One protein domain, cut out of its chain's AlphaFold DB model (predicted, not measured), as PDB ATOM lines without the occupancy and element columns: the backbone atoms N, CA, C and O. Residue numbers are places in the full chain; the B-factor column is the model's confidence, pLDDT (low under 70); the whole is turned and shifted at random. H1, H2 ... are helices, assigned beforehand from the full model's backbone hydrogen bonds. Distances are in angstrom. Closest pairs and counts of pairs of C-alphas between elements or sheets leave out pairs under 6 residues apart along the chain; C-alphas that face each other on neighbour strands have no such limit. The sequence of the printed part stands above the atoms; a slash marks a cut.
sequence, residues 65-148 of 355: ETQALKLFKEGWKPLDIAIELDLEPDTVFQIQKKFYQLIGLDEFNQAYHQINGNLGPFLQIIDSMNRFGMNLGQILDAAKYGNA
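AT A GLANCE: This is residues 65 to 148 of the 355 residues of the protein "Helix-turn-helix domain-containing protein" of Thaumarchaeota archaeon (UniProt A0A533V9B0). A rod-like chain of helices: H1, H2 and H3 cross in a small cluster at one end, H4 bridges the middle, and H5 and H6 make a loose corner at the other end. The printed part has 84 residues, with six named helices, H1 to H6 in chain order, and no named strand: all helix. It is extended, with a radius of gyration of the C-alphas of 18.3 A and spans of 56 by 22 by 19 A.

IN THESE COORDINATES: H1, residues 65 to 73, begins at C-alpha 65 (194.441, 191.844, 195.897). H2 is residues 78 to 85, H3 89 to 102, 19.7 A long, H4 106 to 114, and H5 120 to 132, 18.3 A. H6, 136 to 146, ends at C-alpha 146 (228.952, 199.219, 227.501).

HOW THE PARTS SIT: H1 touches H2 at a steep tilt of 46 degrees, C-alphas 68 and 81 closest at 6.4 A. H1 touches H3, C-alphas 69 and 99 closest at 6.0 A. H4 and H5 are apart. In the six helices every O i to N i+4 pair is within hydrogen-bond range.

THE WHOLE: The printed part has no cut, and its links are tight. Residue 104 has pLDDT under 70.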
ATOM      1  N   GLU A  65     193.286 192.038 195.007       88.00
ATOM      2  CA  GLU A  65     194.441 191.844 195.897       88.00
ATOM      3  C   GLU A  65     195.671 191.298 195.158       88.00
ATOM      4  O   GLU A  65     196.775 191.805 195.329       88.00
ATOM      5  N   THR A  66     195.499 190.287 194.302       87.81
ATOM      6  CA  THR A  66     196.610 189.689 193.547       87.81
ATOM      7  C   THR A  66     197.152 190.662 192.494       87.81
ATOM      8  O   THR A  66     198.361 190.708 192.258       87.81
ATOM      9  N   GLN A  67     196.282 191.481 191.892       90.69
ATOM     10  CA  GLN A  67     196.695 192.574 191.004       90.69
ATOM     11  C   GLN A  67     197.482 193.645 191.770       90.69
ATOM     12  O   GLN A  67     198.555 194.042 191.322       90.69
ATOM     13  N   ALA A  68     197.022 194.035 192.962       91.19
ATOM     14  CA  ALA A  68     197.723 194.980 193.828       91.19
ATOM     15  C   ALA A  68     199.111 194.461 194.241       91.19
ATOM     16  O   ALA A  68     200.093 195.189 194.132       91.19
ATOM     17  N   LEU A  69     199.232 193.186 194.634       90.94
ATOM     18  CA  LEU A  69     200.526 192.561 194.942       90.94
ATOM     19  C   LEU A  69     201.483 192.576 193.741       90.94
ATOM     20  O   LEU A  69     202.687 192.783 193.910       90.94
ATOM     21  N   LYS A  70     200.964 192.374 192.525       91.94
ATOM     22  CA  LYS A  70     201.760 192.458 191.295       91.94
ATOM     23  C   LYS A  70     202.259 193.887 191.046       91.94
ATOM     24  O   LYS A  70     203.442 194.055 190.770       91.94
ATOM     25  N   LEU A  71     201.406 194.898 191.213       93.00
ATOM     26  CA  LEU A  71     201.795 196.308 191.072       93.00
ATOM     27  C   LEU A  71     202.817 196.737 192.136       93.00
ATOM     28  O   LEU A  71     203.780 197.437 191.826       93.00
ATOM     29  N   PHE A  72     202.681 196.254 193.375       91.56
ATOM     30  CA  PHE A  72     203.696 196.465 194.411       91.56
ATOM     31  C   PHE A  72     205.045 195.838 194.041       91.56
ATOM     32  O   PHE A  72     206.085 196.464 194.237       91.56
ATOM     33  N   LYS A  73     205.044 194.640 193.444       89.75
ATOM     34  CA  LYS A  73     206.263 194.006 192.917       89.75
ATOM     35  C   LYS A  73     206.922 194.836 191.809       89.75
ATOM     36  O   LYS A  73     208.142 194.812 191.680       89.75
ATOM     37  N   GLU A  74     206.128 195.564 191.031       91.12
ATOM     38  CA  GLU A  74     206.584 196.470 189.972       91.12
ATOM     39  C   GLU A  74     207.021 197.853 190.503       91.12
ATOM     40  O   GLU A  74     207.514 198.673 189.732       91.12
ATOM     41  N   GLY A  75     206.897 198.111 191.813       87.12
ATOM     42  CA  GLY A  75     207.393 199.328 192.469       87.12
ATOM     43  C   GLY A  75     206.411 200.502 192.495       87.12
ATOM     44  O   GLY A  75     206.821 201.638 192.737       87.12
ATOM     45  N   TRP A  76     205.123 200.254 192.249       94.25
ATOM     46  CA  TRP A  76     204.096 201.297 192.266       94.25
ATOM     47  C   TRP A  76     203.824 201.812 193.686       94.25
ATOM     48  O   TRP A  76     203.918 201.070 194.670       94.25
ATOM     49  N   LYS A  77     203.465 203.099 193.811       90.94
ATOM     50  CA  LYS A  77     203.134 203.700 195.112       90.94
ATOM     51  C   LYS A  77     201.729 203.266 195.557       90.94
ATOM     52  O   LYS A  77     200.852 203.115 194.710       90.94
ATOM     53  N   PRO A  78     201.462 203.157 196.876       90.69
ATOM     54  CA  PRO A  78     200.136 202.804 197.398       90.69
ATOM     55  C   PRO A  78     199.004 203.687 196.858       90.69
ATOM     56  O   PRO A  78     197.919 203.194 196.577       90.69
ATOM     57  N   LEU A  79     199.275 204.981 196.673       91.62
ATOM     58  CA  LEU A  79     198.306 205.930 196.126       91.62
ATOM     59  C   LEU A  79     197.911 205.587 194.682       91.62
ATOM     60  O   LEU A  79     196.726 205.547 194.370       91.62
ATOM     61  N   ASP A  80     198.891 205.295 193.825       92.25
ATOM     62  CA  ASP A  80     198.658 204.983 192.411       92.25
ATOM     63  C   ASP A  80     197.899 203.653 192.264       92.25
ATOM     64  O   ASP A  80     197.013 203.522 191.427       92.25
ATOM     65  N   ILE A  81     198.181 202.688 193.144       91.81
ATOM     66  CA  ILE A  81     197.490 201.390 193.202       91.81
ATOM     67  C   ILE A  81     196.040 201.545 193.680       91.81
ATOM     68  O   ILE A  81     195.155 200.868 193.157       91.81
ATOM     69  N   ALA A  82     195.783 202.424 194.657       92.94
ATOM     70  CA  ALA A  82     194.431 202.713 195.136       92.94
ATOM     71  C   ALA A  82     193.553 203.306 194.025       92.94
ATOM     72  O   ALA A  82     192.397 202.911 193.882       92.94
ATOM     73  N   ILE A  83     194.130 204.210 193.224       90.69
ATOM     74  CA  ILE A  83     193.463 204.856 192.088       90.69
ATOM     75  C   ILE A  83     193.228 203.856 190.950       90.69
ATOM     76  O   ILE A  83     192.115 203.767 190.441       90.69
ATOM     77  N   GLU A  84     194.248 203.084 190.567       93.44
ATOM     78  CA  GLU A  84     194.180 202.161 189.424       93.44
ATOM     79  C   GLU A  84     193.227 200.980 189.672       93.44
ATOM     80  O   GLU A  84     192.501 200.553 188.776       93.44
ATOM     81  N   LEU A  85     193.214 200.437 190.894       91.50
ATOM     82  CA  LEU A  85     192.407 199.260 191.237       91.50
ATOM     83  C   LEU A  85     191.072 199.597 191.910       91.50
ATOM     84  O   LEU A  85     190.304 198.675 192.226       91.50
ATOM     85  N   ASP A  86     190.791 200.889 192.107       92.81
ATOM     86  CA  ASP A  86     189.608 201.395 192.805       92.81
ATOM     87  C   ASP A  86     189.438 200.681 194.160       92.81
ATOM     88  O   ASP A  86     188.517 199.883 194.380       92.81
ATOM     89  N   LEU A  87     190.450 200.857 195.017       92.19
ATOM     90  CA  LEU A  87     190.568 200.245 196.343       92.19
ATOM     91  C   LEU A  87     190.629 201.324 197.426       92.19
ATOM     92  O   LEU A  87     191.297 202.346 197.275       92.19
ATOM     93  N   GLU A  88     189.981 201.065 198.559       92.75
ATOM     94  CA  GLU A  88     190.040 201.949 199.724       92.75
ATOM     95  C   GLU A  88     191.469 201.982 200.309       92.75
ATOM     96  O   GLU A  88     192.106 200.923 200.392       92.75
ATOM     97  N   PRO A  89     191.989 203.140 200.762       90.06
ATOM     98  CA  PRO A  89     193.361 203.265 201.265       90.06
ATOM     99  C   PRO A  89     193.741 202.224 202.324       90.06
ATOM    100  O   PRO A  89     194.817 201.629 202.245       90.06
ATOM    101  N   ASP A  90     192.839 201.934 203.261       90.75
ATOM    102  CA  ASP A  90     193.075 200.950 204.322       90.75
ATOM    103  C   ASP A  90     193.282 199.537 203.762       90.75
ATOM    104  O   ASP A  90     194.160 198.801 204.222       90.75
ATOM    105  N   THR A  91     192.535 199.167 202.718       89.75
ATOM    106  CA  THR A  91     192.704 197.873 202.041       89.75
ATOM    107  C   THR A  91     194.044 197.798 201.314       89.75
ATOM    108  O   THR A  91     194.729 196.775 201.385       89.75
ATOM    109  N   VAL A  92     194.485 198.897 200.697       91.44
ATOM    110  CA  VAL A  92     195.789 198.973 200.032       91.44
ATOM    111  C   VAL A  92     196.932 198.862 201.038       91.44
ATOM    112  O   VAL A  92     197.872 198.108 200.791       91.44
ATOM    113  N   PHE A  93     196.846 199.514 202.200       89.12
ATOM    114  CA  PHE A  93     197.849 199.370 203.262       89.12
ATOM    115  C   PHE A  93     197.887 197.951 203.844       89.12
ATOM    116  O   PHE A  93     198.969 197.430 204.126       89.12
ATOM    117  N   GLN A  94     196.738 197.282 203.979       90.12
ATOM    118  CA  GLN A  94     196.699 195.875 204.390       90.12
ATOM    119  C   GLN A  94     197.363 194.958 203.356       90.12
ATOM    120  O   GLN A  94     198.136 194.071 203.727       90.12
ATOM    121  N   ILE A  95     197.108 195.178 202.062       91.50
ATOM    122  CA  ILE A  95     197.743 194.414 200.981       91.50
ATOM    123  C   ILE A  95     199.244 194.717 200.911       91.50
ATOM    124  O   ILE A  95     200.037 193.794 200.757       91.50
ATOM    125  N   GLN A  96     199.657 195.971 201.096       88.44
ATOM    126  CA  GLN A  96     201.063 196.371 201.159       88.44
ATOM    127  C   GLN A  96     201.787 195.702 202.333       88.44
ATOM    128  O   GLN A  96     202.907 195.218 202.188       88.44
ATOM    129  N   LYS A  97     201.135 195.624 203.496       83.94
ATOM    130  CA  LYS A  97     201.665 194.898 204.648       83.94
ATOM    131  C   LYS A  97     201.871 193.420 204.311       83.94
ATOM    132  O   LYS A  97     202.965 192.912 204.530       83.94
ATOM    133  N   LYS A  98     200.868 192.758 203.717       86.31
ATOM    134  CA  LYS A  98     200.987 191.368 203.231       86.31
ATOM    135  C   LYS A  98     202.106 191.230 202.191       86.31
ATOM    136  O   LYS A  98     202.858 190.268 202.236       86.31
ATOM    137  N   PHE A  99     202.253 192.194 201.283       87.88
ATOM    138  CA  PHE A  99     203.323 192.217 200.287       87.88
ATOM    139  C   PHE A  99     204.704 192.241 200.942       87.88
ATOM    140  O   PHE A  99     205.542 191.407 200.609       87.88
ATOM    141  N   TYR A 100     204.928 193.141 201.904       82.94
ATOM    142  CA  TYR A 100     206.198 193.214 202.623       82.94
ATOM    143  C   TYR A 100     206.510 191.942 203.411       82.94
ATOM    144  O   TYR A 100     207.673 191.546 203.473       82.94
ATOM    145  N   GLN A 101     205.484 191.272 203.939       81.94
ATOM    146  CA  GLN A 101     205.651 189.956 204.555       81.94
ATOM    147  C   GLN A 101     206.080 188.902 203.522       81.94
ATOM    148  O   GLN A 101     207.056 188.183 203.705       81.94
ATOM    149  N   LEU A 102     205.417 188.867 202.363       83.31
ATOM    150  CA  LEU A 102     205.698 187.896 201.299       83.31
ATOM    151  C   LEU A 102     207.084 188.050 200.655       83.31
ATOM    152  O   LEU A 102     207.614 187.069 200.136       83.31
ATOM    153  N   ILE A 103     207.678 189.247 200.670       82.69
ATOM    154  CA  ILE A 103     209.039 189.474 200.151       82.69
ATOM    155  C   ILE A 103     210.136 189.288 201.210       82.69
ATOM    156  O   ILE A 103     211.299 189.575 200.932       82.69
ATOM    157  N   GLY A 104     209.789 188.810 202.410       69.75
ATOM    158  CA  GLY A 104     210.756 188.531 203.470       69.75
ATOM    159  C   GLY A 104     211.289 189.778 204.180       69.75
ATOM    160  O   GLY A 104     212.337 189.713 204.813       69.75
ATOM    161  N   LEU A 105     210.574 190.912 204.120       76.62
ATOM    162  CA  LEU A 105     210.859 192.091 204.956       76.62
ATOM    163  C   LEU A 105     210.207 191.989 206.346       76.62
ATOM    164  O   LEU A 105     210.024 192.997 207.030       76.62
ATOM    165  N   ASP A 106     209.851 190.780 206.777       73.81
ATOM    166  CA  ASP A 106     209.258 190.509 208.085       73.81
ATOM    167  C   ASP A 106     210.138 191.015 209.228       73.81
ATOM    168  O   ASP A 106     209.648 191.707 210.118       73.81
ATOM    169  N   GLU A 107     211.445 190.750 209.164       75.06
ATOM    170  CA  GLU A 107     212.414 191.172 210.182       75.06
ATOM    171  C   GLU A 107     212.530 192.699 210.258       75.06
ATOM    172  O   GLU A 107     212.559 193.273 211.349       75.06
ATOM    173  N   PHE A 108     212.524 193.376 209.105       80.06
ATOM    174  CA  PHE A 108     212.535 194.836 209.045       80.06
ATOM    175  C   PHE A 108     211.245 195.427 209.620       80.06
ATOM    176  O   PHE A 108     211.304 196.335 210.445       80.06
ATOM    177  N   ASN A 109     210.079 194.897 209.238       76.38
ATOM    178  CA  ASN A 109     208.795 195.350 209.771       76.38
ATOM    179  C   ASN A 109     208.687 195.094 211.275       76.38
ATOM    180  O   ASN A 109     208.175 195.937 212.011       76.38
ATOM    181  N   GLN A 110     209.193 193.956 211.749       78.88
ATOM    182  CA  GLN A 110     209.227 193.624 213.167       78.88
ATOM    183  C   GLN A 110     210.131 194.591 213.938       78.88
ATOM    184  O   GLN A 110     209.695 195.135 214.952       78.88
ATOM    185  N   ALA A 111     211.336 194.876 213.438       78.62
ATOM    186  CA  ALA A 111     212.237 195.862 214.029       78.62
ATOM    187  C   ALA A 111     211.638 197.280 213.999       78.62
ATOM    188  O   ALA A 111     211.661 197.982 215.007       78.62
ATOM    189  N   TYR A 112     211.026 197.684 212.882       81.38
ATOM    190  CA  TYR A 112     210.363 198.981 212.723       81.38
ATOM    191  C   TYR A 112     209.182 199.155 213.693       81.38
ATOM    192  O   TYR A 112     208.991 200.227 214.273       81.38
ATOM    193  N   HIS A 113     208.412 198.090 213.927       81.44
ATOM    194  CA  HIS A 113     207.357 198.082 214.936       81.44
ATOM    195  C   HIS A 113     207.908 198.105 216.365       81.44
ATOM    196  O   HIS A 113     207.375 198.843 217.189       81.44
ATOM    197  N   GLN A 114     208.983 197.369 216.669       83.06
ATOM    198  CA  GLN A 114     209.620 197.385 217.997       83.06
ATOM    199  C   GLN A 114     210.107 198.782 218.403       83.06
ATOM    200  O   GLN A 114     210.096 199.123 219.583       83.06
ATOM    201  N   ILE A 115     210.501 199.597 217.426       84.00
ATOM    202  CA  ILE A 115     210.993 200.963 217.644       84.00
ATOM    203  C   ILE A 115     209.878 202.010 217.502       84.00
ATOM    204  O   ILE A 115     210.160 203.208 217.490       84.00
ATOM    205  N   ASN A 116     208.615 201.577 217.372       83.88
ATOM    206  CA  ASN A 116     207.439 202.426 217.147       83.88
ATOM    207  C   ASN A 116     207.631 203.433 215.996       83.88
ATOM    208  O   ASN A 116     207.216 204.587 216.085       83.88
ATOM    209  N   GLY A 117     208.311 203.013 214.926       79.31
ATOM    210  CA  GLY A 117     208.624 203.853 213.769       79.31
ATOM    211  C   GLY A 117     209.695 204.928 213.993       79.31
ATOM    212  O   GLY A 117     210.002 205.681 213.069       79.31
ATOM    213  N   ASN A 118     210.310 205.010 215.178       84.44
ATOM    214  CA  ASN A 118     211.381 205.965 215.445       84.44
ATOM    215  C   ASN A 118     212.743 205.435 214.970       84.44
ATOM    216  O   ASN A 118     213.508 204.844 215.732       84.44
ATOM    217  N   LEU A 119     213.064 205.697 213.703       86.44
ATOM    218  CA  LEU A 119     214.354 205.353 213.095       86.44
ATOM    219  C   LEU A 119     215.511 206.283 213.509       86.44
ATOM    220  O   LEU A 119     216.668 205.961 213.241       86.44
ATOM    221  N   GLY A 120     215.233 207.414 214.166       89.12
ATOM    222  CA  GLY A 120     216.236 208.433 214.503       89.12
ATOM    223  C   GLY A 120     217.464 207.889 215.254       89.12
ATOM    224  O   GLY A 120     218.585 208.113 214.798       89.12
ATOM    225  N   PRO A 121     217.291 207.126 216.351       86.88
ATOM    226  CA  PRO A 121     218.407 206.527 217.085       86.88
ATOM    227  C   PRO A 121     219.264 205.566 216.246       86.88
ATOM    228  O   PRO A 121     220.480 205.535 216.403       86.88
ATOM    229  N   PHE A 122     218.662 204.812 215.321       85.88
ATOM    230  CA  PHE A 122     219.398 203.891 214.445       85.88
ATOM    231  C   PHE A 122     220.249 204.643 213.429       85.88
ATOM    232  O   PHE A 122     221.406 204.290 213.218       85.88
ATOM    233  N   LEU A 123     219.703 205.715 212.848       88.81
ATOM    234  CA  LEU A 123     220.456 206.587 211.948       88.81
ATOM    235  C   LEU A 123     221.634 207.245 212.674       88.81
ATOM    236  O   LEU A 123     222.737 207.258 212.139       88.81
ATOM    237  N   GLN A 124     221.449 207.684 213.923       91.19
ATOM    238  CA  GLN A 124     222.546 208.224 214.737       91.19
ATOM    239  C   GLN A 124     223.648 207.194 215.013       91.19
ATOM    240  O   GLN A 124     224.830 207.546 215.015       91.19
ATOM    241  N   ILE A 125     223.287 205.926 215.237       88.69
ATOM    242  CA  ILE A 125     224.261 204.839 215.396       88.69
ATOM    243  C   ILE A 125     225.024 204.621 214.087       88.69
ATOM    244  O   ILE A 125     226.249 204.565 214.120       88.69
ATOM    245  N   ILE A 126     224.336 204.558 212.943       89.31
ATOM    246  CA  ILE A 126     224.963 204.374 211.623       89.31
ATOM    247  C   ILE A 126     225.889 205.549 211.278       89.31
ATOM    248  O   ILE A 126     227.026 205.337 210.856       89.31
ATOM    249  N   ASP A 127     225.461 206.788 211.517       92.56
ATOM    250  CA  ASP A 127     226.304 207.972 211.327       92.56
ATOM    251  C   ASP A 127     227.534 207.936 212.236       92.56
ATOM    252  O   ASP A 127     228.644 208.257 211.807       92.56
ATOM    253  N   SER A 128     227.365 207.484 213.480       90.00
ATOM    254  CA  SER A 128     228.478 207.301 214.411       90.00
ATOM    255  C   SER A 128     229.437 206.207 213.931       90.00
ATOM    256  O   SER A 128     230.647 206.420 213.948       90.00
ATOM    257  N   MET A 129     228.928 205.077 213.431       91.88
ATOM    258  CA  MET A 129     229.744 204.017 212.822       91.88
ATOM    259  C   MET A 129     230.602 204.565 211.691       91.88
ATOM    260  O   MET A 129     231.817 204.375 211.695       91.88
ATOM    261  N   ASN A 130     229.980 205.295 210.766       91.31
ATOM    262  CA  ASN A 130     230.660 205.886 209.619       91.31
ATOM    263  C   ASN A 130     231.712 206.909 210.059       91.31
ATOM    264  O   ASN A 130     232.834 206.903 209.558       91.31
ATOM    265  N   ARG A 131     231.380 207.754 211.042       93.88
ATOM    266  CA  ARG A 131     232.286 208.777 211.576       93.88
ATOM    267  C   ARG A 131     233.512 208.184 212.268       93.88
ATOM    268  O   ARG A 131     234.598 208.747 212.151       93.88
ATOM    269  N   PHE A 132     233.343 207.088 213.001       91.00
ATOM    270  CA  PHE A 132     234.426 206.438 213.743       91.00
ATOM    271  C   PHE A 132     235.081 205.278 212.981       91.00
ATOM    272  O   PHE A 132     235.977 204.634 213.523       91.00
ATOM    273  N   GLY A 133     234.653 205.002 211.744       92.62
ATOM    274  CA  GLY A 133     235.148 203.874 210.952       92.62
ATOM    275  C   GLY A 133     234.884 202.515 211.607       92.62
ATOM    276  O   GLY A 133     235.679 201.592 211.440       92.62
ATOM    277  N   MET A 134     233.807 202.399 212.391       92.38
ATOM    278  CA  MET A 134     233.467 201.176 213.114       92.38
ATOM    279  C   MET A 134     232.596 200.254 212.267       92.38
ATOM    280  O   MET A 134     231.629 200.683 211.640       92.38
ATOM    281  N   ASN A 135     232.897 198.960 212.306       91.75
ATOM    282  CA  ASN A 135     232.033 197.934 211.729       91.75
ATOM    283  C   ASN A 135     230.972 197.450 212.738       91.75
ATOM    284  O   ASN A 135     231.053 197.707 213.940       91.75
ATOM    285  N   LEU A 136     229.959 196.728 212.245       86.06
ATOM    286  CA  LEU A 136     228.851 196.232 213.073       86.06
ATOM    287  C   LEU A 136     229.328 195.328 214.226       86.06
ATOM    288  O   LEU A 136     228.786 195.404 215.326       86.06
ATOM    289  N   GLY A 137     230.360 194.511 213.993       87.38
ATOM    290  CA  GLY A 137     230.942 193.639 215.015       87.38
ATOM    291  C   GLY A 137     231.545 194.426 216.179       87.38
ATOM    292  O   GLY A 137     231.276 194.113 217.335       87.38
ATOM    293  N   GLN A 138     232.270 195.506 215.882       86.75
ATOM    294  CA  GLN A 138     232.861 196.392 216.888       86.75
ATOM    295  C   GLN A 138     231.799 197.114 217.724       86.75
ATOM    296  O   GLN A 138     231.986 197.271 218.928       86.75
ATOM    297  N   ILE A 139     230.673 197.513 217.123       87.19
ATOM    298  CA  ILE A 139     229.545 198.086 217.876       87.19
ATOM    299  C   ILE A 139     228.873 197.045 218.759       87.19
ATOM    300  O   ILE A 139     228.566 197.343 219.910       87.19
ATOM    301  N   LEU A 140     228.650 195.832 218.252       85.69
ATOM    302  CA  LEU A 140     228.094 194.743 219.053       85.69
ATOM    303  C   LEU A 140     228.988 194.432 220.253       85.69
ATOM    304  O   LEU A 140     228.486 194.278 221.363       85.69
ATOM    305  N   ASP A 141     230.303 194.397 220.060       84.88
ATOM    306  CA  ASP A 141     231.248 194.198 221.155       84.88
ATOM    307  C   ASP A 141     231.267 195.391 222.121       84.88
ATOM    308  O   ASP A 141     231.212 195.194 223.335       84.88
ATOM    309  N   ALA A 142     231.225 196.631 221.626       84.44
ATOM    310  CA  ALA A 142     231.089 197.813 222.477       84.44
ATOM    311  C   ALA A 142     229.782 197.795 223.289       84.44
ATOM    312  O   ALA A 142     229.788 198.127 224.472       84.44
ATOM    313  N   ALA A 143     228.672 197.353 222.694       85.38
ATOM    314  CA  ALA A 143     227.380 197.226 223.360       85.38
ATOM    315  C   ALA A 143     227.386 196.114 224.422       85.38
ATOM    316  O   ALA A 143     226.831 196.312 225.504       85.38
ATOM    317  N   LYS A 144     228.066 194.983 224.168       87.19
ATOM    318  CA  LYS A 144     228.242 193.901 225.158       87.19
ATOM    319  C   LYS A 144     228.918 194.398 226.436       87.19
ATOM    320  O   LYS A 144     228.522 193.996 227.528       87.19
ATOM    321  N   TYR A 145     229.919 195.271 226.310       82.25
ATOM    322  CA  TYR A 145     230.690 195.776 227.453       82.25
ATOM    323  C   TYR A 145     230.269 197.172 227.928       82.25
ATOM    324  O   TYR A 145     230.748 197.629 228.966       82.25
ATOM    325  N   GLY A 146     229.353 197.839 227.224       84.81
ATOM    326  CA  GLY A 146     228.952 199.219 227.501       84.81
ATOM    327  C   GLY A 146     228.419 199.420 228.918       84.81
ATOM    328  O   GLY A 146     228.774 200.391 229.579       84.81
ATOM    329  N   ASN A 147     227.663 198.448 229.441       85.12
ATOM    330  CA  ASN A 147     227.155 198.492 230.816       85.12
ATOM    331  C   ASN A 147     228.258 198.302 231.871       85.12
ATOM    332  O   ASN A 147     228.130 198.789 232.991       85.12
ATOM    333  N   ALA A 148     229.351 197.615 231.530       87.00
ATOM    334  CA  ALA A 148     230.472 197.382 232.438       87.00
ATOM    335  C   ALA A 148     231.479 198.547 232.452       87.00
ATOM    336  O   ALA A 148     232.235 198.689 233.415       87.00
TER     337      ALA A 148